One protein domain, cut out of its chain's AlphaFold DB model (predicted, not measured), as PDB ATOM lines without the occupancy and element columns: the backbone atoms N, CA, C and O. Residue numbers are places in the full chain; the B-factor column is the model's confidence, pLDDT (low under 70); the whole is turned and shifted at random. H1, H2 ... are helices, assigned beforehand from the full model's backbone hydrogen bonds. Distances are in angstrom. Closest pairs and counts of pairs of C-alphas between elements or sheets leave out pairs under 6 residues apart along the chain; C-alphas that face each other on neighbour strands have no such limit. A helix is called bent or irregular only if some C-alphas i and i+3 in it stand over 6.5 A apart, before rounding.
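What this domain is: This is residues 2 to 51 of the 110 residues of the protein "Endoribonuclease MazF" of Staphylococcus delphini (UniProt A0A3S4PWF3). Two helices make a flat, open V: H1 is the longer arm, H2 runs back from its far end, and the two meet only near the loop that joins them, with H1 residues 17 to 21 beside H2 residues 31 to 32. Away from that corner the arms spread, and H1 residues 3 to 16 and H2 residues 43 to 46 stand free. The printed part has 50 residues with two named helices, H1 then H2, and no named strand; the class is all helix. The whole is loose, with a radius of gyration of the C-alphas of 13.7 A, and spans 37 by 32 by 8 A.

How they stand to each other: H1, residues 3 to 22, and H2, residues 31 to 46, only just touch, with 3 pairs of C-alphas within 8 A. The closest C-alphas of the two are those of Phe 21 and Leu 31, 7.0 A apart. Their lines stand at a shallow tilt of 33 degrees, only just short of steep, and they run opposite ways; the two form a helical hairpin. Their centres are 15.9 A apart. In H1 and H2 every O i to N i+4 pair is within hydrogen-bond range.

Where its parts are: H1 begins at C-alpha 3, at (31.701, -29.324, 27.308), and ends at C-alpha 22, at (41.541, -45.137, 49.328), 28.8 A away. H2 measures 22.4 A from C-alpha 31 to C-alpha 46, which is at (23.731, -46.074, 24.203). Neither helix is bent.

The domain as a whole: The C-alphas of Ser 23 and Arg 51 are the two farthest apart, at 37.1 A. The printed part, residues 2 to 51, has no cut. The link from H1 to H2, 8 residues, is short; residues 22 to 27, of which 22 belongs to H1, stand free. The mean pLDDT of the printed part is 93.7, and no printed residue is under 70.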
ATOM      1  N   ASP A   2      28.625 -26.093  29.208       92.44
ATOM      2  CA  ASP A   2      29.703 -26.192  28.229       92.44
ATOM      3  C   ASP A   2      30.487 -27.488  28.427       92.44
ATOM      4  O   ASP A   2      30.572 -28.021  29.538       92.44
ATOM      5  N   LYS A   3      31.029 -28.019  27.329       94.06
ATOM      6  CA  LYS A   3      31.701 -29.324  27.308       94.06
ATOM      7  C   LYS A   3      32.891 -29.371  28.273       94.06
ATOM      8  O   LYS A   3      33.094 -30.381  28.934       94.06
ATOM      9  N   GLU A   4      33.629 -28.271  28.372       95.06
ATOM     10  CA  GLU A   4      34.761 -28.104  29.288       95.06
ATOM     11  C   GLU A   4      34.329 -28.265  30.750       95.06
ATOM     12  O   GLU A   4      34.789 -29.174  31.435       95.06
ATOM     13  N   ARG A   5      33.318 -27.500  31.178       95.69
ATOM     14  CA  ARG A   5      32.738 -27.606  32.523       95.69
ATOM     15  C   ARG A   5      32.196 -29.005  32.830       95.69
ATOM     16  O   ARG A   5      32.246 -29.452  33.972       95.69
ATOM     17  N   ALA A   6      31.652 -29.703  31.832       96.69
ATOM     18  CA  ALA A   6      31.184 -31.074  32.010       96.69
ATOM     19  C   ALA A   6      32.340 -32.048  32.303       96.69
ATOM     20  O   ALA A   6      32.195 -32.909  33.170       96.69
ATOM     21  N   TYR A   7      33.482 -31.905  31.620       97.00
ATOM     22  CA  TYR A   7      34.667 -32.725  31.885       97.00
ATOM     23  C   TYR A   7      35.276 -32.440  33.254       97.00
ATOM     24  O   TYR A   7      35.573 -33.387  33.975       97.00
ATOM     25  N   GLU A   8      35.358 -31.172  33.662       97.12
ATOM     26  CA  GLU A   8      35.843 -30.809  35.000       97.12
ATOM     27  C   GLU A   8      35.041 -31.503  36.111       97.12
ATOM     28  O   GLU A   8      35.614 -32.053  37.050       97.12
ATOM     29  N   ILE A   9      33.708 -31.535  35.983       97.00
ATOM     30  CA  ILE A   9      32.832 -32.220  36.944       97.00
ATOM     31  C   ILE A   9      33.112 -33.727  36.965       97.00
ATOM     32  O   ILE A   9      33.121 -34.332  38.039       97.00
ATOM     33  N   LEU A  10      33.321 -34.349  35.801       96.81
ATOM     34  CA  LEU A  10      33.613 -35.782  35.710       96.81
ATOM     35  C   LEU A  10      34.958 -36.127  36.356       96.81
ATOM     36  O   LEU A  10      35.037 -37.106  37.103       96.81
ATOM     37  N   ASP A  11      35.982 -35.312  36.121       97.25
ATOM     38  CA  ASP A  11      37.319 -35.515  36.676       97.25
ATOM     39  C   ASP A  11      37.346 -35.301  38.197       97.25
ATOM     40  O   ASP A  11      37.862 -36.156  38.924       97.25
ATOM     41  N   ASP A  12      36.711 -34.235  38.699       97.94
ATOM     42  CA  ASP A  12      36.525 -33.994  40.140       97.94
ATOM     43  C   ASP A  12      35.767 -35.151  40.810       97.94
ATOM     44  O   ASP A  12      36.180 -35.682  41.846       97.94
ATOM     45  N   THR A  13      34.684 -35.611  40.181       97.00
ATOM     46  CA  THR A  13      33.881 -36.735  40.680       97.00
ATOM     47  C   THR A  13      34.703 -38.024  40.745       97.00
ATOM     48  O   THR A  13      34.651 -38.749  41.741       97.00
ATOM     49  N   ASN A  14      35.501 -38.310  39.715       96.75
ATOM     50  CA  ASN A  14      36.392 -39.466  39.702       96.75
ATOM     51  C   ASN A  14      37.458 -39.371  40.808       96.75
ATOM     52  O   ASN A  14      37.747 -40.367  41.471       96.75
ATOM     53  N   GLY A  15      37.995 -38.172  41.059       97.69
ATOM     54  CA  GLY A  15      38.889 -37.906  42.189       97.69
ATOM     55  C   GLY A  15      38.244 -38.242  43.536       97.69
ATOM     56  O   GLY A  15      38.836 -38.953  44.350       97.69
ATOM     57  N   LYS A  16      36.991 -37.826  43.750       97.00
ATOM     58  CA  LYS A  16      36.230 -38.152  44.969       97.00
ATOM     59  C   LYS A  16      36.028 -39.656  45.145       97.00
ATOM     60  O   LYS A  16      36.217 -40.161  46.248       97.00
ATOM     61  N   TYR A  17      35.690 -40.384  44.082       96.25
ATOM     62  CA  TYR A  17      35.527 -41.839  44.164       96.25
ATOM     63  C   TYR A  17      36.832 -42.577  44.472       96.25
ATOM     64  O   TYR A  17      36.803 -43.540  45.237       96.25
ATOM     65  N   LYS A  18      37.968 -42.109  43.940       96.94
ATOM     66  CA  LYS A  18      39.289 -42.639  44.312       96.94
ATOM     67  C   LYS A  18      39.559 -42.437  45.800       96.94
ATOM     68  O   LYS A  18      39.807 -43.413  46.493       96.94
ATOM     69  N   ASN A  19      39.351 -41.224  46.316       96.88
ATOM     70  CA  ASN A  19      39.518 -40.936  47.745       96.88
ATOM     71  C   ASN A  19      38.601 -41.797  48.635       96.88
ATOM     72  O   ASN A  19      39.002 -42.219  49.718       96.88
ATOM     73  N   LEU A  20      37.366 -42.076  48.194       95.50
ATOM     74  CA  LEU A  20      36.452 -42.973  48.912       95.50
ATOM     75  C   LEU A  20      36.980 -44.408  48.959       95.50
ATOM     76  O   LEU A  20      36.903 -45.043  50.008       95.50
ATOM     77  N   PHE A  21      37.526 -44.917  47.859       94.69
ATOM     78  CA  PHE A  21      38.160 -46.233  47.831       94.69
ATOM     79  C   PHE A  21      39.425 -46.270  48.706       94.69
ATOM     80  O   PHE A  21      39.563 -47.155  49.551       94.69
ATOM     81  N   ASP A  22      40.284 -45.259  48.581       96.12
ATOM     82  CA  ASP A  22      41.541 -45.137  49.328       96.12
ATOM     83  C   ASP A  22      41.320 -44.957  50.838       96.12
ATOM     84  O   ASP A  22      42.210 -45.248  51.635       96.12
ATOM     85  N   SER A  23      40.116 -44.545  51.262       94.81
ATOM     86  CA  SER A  23      39.745 -44.483  52.682       94.81
ATOM     87  C   SER A  23      39.817 -45.838  53.400       94.81
ATOM     88  O   SER A  23      39.810 -45.876  54.630       94.81
ATOM     89  N   GLY A  24      39.831 -46.953  52.656       90.75
ATOM     90  CA  GLY A  24      39.875 -48.308  53.209       90.75
ATOM     91  C   GLY A  24      38.583 -48.747  53.904       90.75
ATOM     92  O   GLY A  24      38.535 -49.829  54.486       90.75
ATOM     93  N   ASN A  25      37.521 -47.937  53.854       90.31
ATOM     94  CA  ASN A  25      36.234 -48.302  54.430       90.31
ATOM     95  C   ASN A  25      35.622 -49.480  53.660       90.31
ATOM     96  O   ASN A  25      35.443 -49.407  52.441       90.31
ATOM     97  N   GLU A  26      35.229 -50.533  54.382       86.88
ATOM     98  CA  GLU A  26      34.645 -51.755  53.816       86.88
ATOM     99  C   GLU A  26      33.477 -51.487  52.859       86.88
ATOM    100  O   GLU A  26      33.310 -52.178  51.853       86.88
ATOM    101  N   ARG A  27      32.706 -50.429  53.127       85.88
ATOM    102  CA  ARG A  27      31.589 -49.991  52.289       85.88
ATOM    103  C   ARG A  27      32.003 -49.669  50.853       85.88
ATOM    104  O   ARG A  27      31.221 -49.888  49.933       85.88
ATOM    105  N   PHE A  28      33.193 -49.106  50.662       92.06
ATOM    106  CA  PHE A  28      33.647 -48.602  49.366       92.06
ATOM    107  C   PHE A  28      34.579 -49.574  48.637       92.06
ATOM    108  O   PHE A  28      34.953 -49.303  47.500       92.06
ATOM    109  N   ILE A  29      34.893 -50.739  49.217       90.88
ATOM    110  CA  ILE A  29      35.748 -51.753  48.575       90.88
ATOM    111  C   ILE A  29      35.178 -52.188  47.217       90.88
ATOM    112  O   ILE A  29      35.921 -52.378  46.253       90.88
ATOM    113  N   THR A  30      33.853 -52.323  47.110       90.69
ATOM    114  CA  THR A  30      33.184 -52.767  45.876       90.69
ATOM    115  C   THR A  30      32.864 -51.631  44.902       90.69
ATOM    116  O   THR A  30      32.424 -51.890  43.779       90.69
ATOM    117  N   LEU A  31      33.128 -50.377  45.283       93.94
ATOM    118  CA  LEU A  31      32.800 -49.188  44.497       93.94
ATOM    119  C   LEU A  31      33.416 -49.189  43.088       93.94
ATOM    120  O   LEU A  31      32.667 -48.935  42.143       93.94
ATOM    121  N   PRO A  32      34.705 -49.538  42.880       94.56
ATOM    122  CA  PRO A  32      35.277 -49.563  41.532       94.56
ATOM    123  C   PRO A  32      34.574 -50.570  40.610       94.56
ATOM    124  O   PRO A  32      34.329 -50.291  39.434       94.56
ATOM    125  N   PHE A  33      34.201 -51.737  41.145       93.31
ATOM    126  CA  PHE A  33      33.502 -52.780  40.392       93.31
ATOM    127  C   PHE A  33      32.071 -52.371  40.044       93.31
ATOM    128  O   PHE A  33      31.614 -52.625  38.924       93.31
ATOM    129  N   TRP A  34      31.381 -51.705  40.973       93.62
ATOM    130  CA  TRP A  34      30.041 -51.180  40.737       93.62
ATOM    131  C   TRP A  34      30.051 -50.074  39.676       93.62
ATOM    132  O   TRP A  34      29.301 -50.168  38.706       93.62
ATOM    133  N   LEU A  35      30.961 -49.096  39.777       95.31
ATOM    134  CA  LEU A  35      31.099 -48.017  38.789       95.31
ATOM    135  C   LEU A  35      31.398 -48.557  37.387       95.31
ATOM    136  O   LEU A  35      30.772 -48.138  36.414       95.31
ATOM    137  N   ARG A  36      32.308 -49.534  37.279       95.25
ATOM    138  CA  ARG A  36      32.611 -50.209  36.009       95.25
ATOM    139  C   ARG A  36      31.401 -50.957  35.448       95.25
ATOM    140  O   ARG A  36      31.176 -50.959  34.241       95.25
ATOM    141  N   SER A  37      30.636 -51.633  36.297       93.75
ATOM    142  CA  SER A  37      29.440 -52.358  35.856       93.75
ATOM    143  C   SER A  37      28.356 -51.392  35.386       93.75
ATOM    144  O   SER A  37      27.766 -51.606  34.329       93.75
ATOM    145  N   HIS A  38      28.154 -50.299  36.121       93.94
ATOM    146  CA  HIS A  38      27.213 -49.244  35.777       93.94
ATOM    147  C   HIS A  38      27.570 -48.574  34.444       93.94
ATOM    148  O   HIS A  38      26.719 -48.491  33.561       93.94
ATOM    149  N   SER A  39      28.836 -48.188  34.242       96.00
ATOM    150  CA  SER A  39      29.275 -47.581  32.981       96.00
ATOM    151  C   SER A  39      29.087 -48.528  31.795       96.00
ATOM    152  O   SER A  39      28.520 -48.129  30.784       96.00
ATOM    153  N   ASN A  40      29.445 -49.807  31.941       95.25
ATOM    154  CA  ASN A  40      29.227 -50.818  30.903       95.25
ATOM    155  C   ASN A  40      27.744 -50.992  30.538       95.25
ATOM    156  O   ASN A  40      27.430 -51.272  29.380       95.25
ATOM    157  N   LEU A  41      26.832 -50.887  31.512       92.12
ATOM    158  CA  LEU A  41      25.391 -50.955  31.259       92.12
ATOM    159  C   LEU A  41      24.915 -49.740  30.460       92.12
ATOM    160  O   LEU A  41      24.251 -49.927  29.443       92.12
ATOM    161  N   LEU A  42      25.327 -48.529  30.850       94.75
ATOM    162  CA  LEU A  42      25.004 -47.298  30.122       94.75
ATOM    163  C   LEU A  42      25.581 -47.296  28.700       94.75
ATOM    164  O   LEU A  42      24.908 -46.892  27.757       94.75
ATOM    165  N   THR A  43      26.804 -47.799  28.511       95.81
ATOM    166  CA  THR A  43      27.396 -47.945  27.174       95.81
ATOM    167  C   THR A  43      26.580 -48.904  26.310       95.81
ATOM    168  O   THR A  43      26.290 -48.593  25.159       95.81
ATOM    169  N   LYS A  44      26.147 -50.046  26.855       93.44
ATOM    170  CA  LYS A  44      25.278 -50.984  26.124       93.44
ATOM    171  C   LYS A  44      23.927 -50.371  25.772       93.44
ATOM    172  O   LYS A  44      23.399 -50.681  24.707       93.44
ATOM    173  N   GLU A  45      23.373 -49.544  26.652       91.38
ATOM    174  CA  GLU A  45      22.145 -48.792  26.400       91.38
ATOM    175  C   GLU A  45      22.316 -47.801  25.250       91.38
ATOM    176  O   GLU A  45      21.538 -47.840  24.299       91.38
ATOM    177  N   LEU A  46      23.389 -47.006  25.277       93.75
ATOM    178  CA  LEU A  46      23.731 -46.074  24.203       93.75
ATOM    179  C   LEU A  46      23.933 -46.785  22.855       93.75
ATOM    180  O   LEU A  46      23.481 -46.304  21.821       93.75
ATOM    181  N   GLU A  47      24.588 -47.946  22.863       95.06
ATOM    182  CA  GLU A  47      24.825 -48.763  21.668       95.06
ATOM    183  C   GLU A  47      23.578 -49.535  21.192       95.06
ATOM    184  O   GLU A  47      23.653 -50.274  20.209       95.06
ATOM    185  N   GLY A  48      22.445 -49.433  21.897       89.94
ATOM    186  CA  GLY A  48      21.226 -50.183  21.580       89.94
ATOM    187  C   GLY A  48      21.352 -51.698  21.786       89.94
ATOM    188  O   GLY A  48      20.515 -52.461  21.310       89.94
ATOM    189  N   LYS A  49      22.373 -52.165  22.517       88.06
ATOM    190  CA  LYS A  49      22.644 -53.589  22.798       88.06
ATOM    191  C   LYS A  49      21.895 -54.105  24.031       88.06
ATOM    192  O   LYS A  49      22.341 -55.049  24.693       88.06
ATOM    193  N   ILE A  50      20.760 -53.493  24.367       81.94
ATOM    194  CA  ILE A  50      19.884 -53.978  25.436       81.94
ATOM    195  C   ILE A  50      19.126 -55.206  24.929       81.94
ATOM    196  O   ILE A  50      18.756 -55.308  23.759       81.94
ATOM    197  N   ARG A  51      18.896 -56.176  25.819       77.75
ATOM    198  CA  ARG A  51      18.125 -57.374  25.479       77.75
ATOM    199  C   ARG A  51      16.710 -56.967  25.039       77.75
ATOM    200  O   ARG A  51      16.040 -56.263  25.788       77.75
TER     201      ARG A  51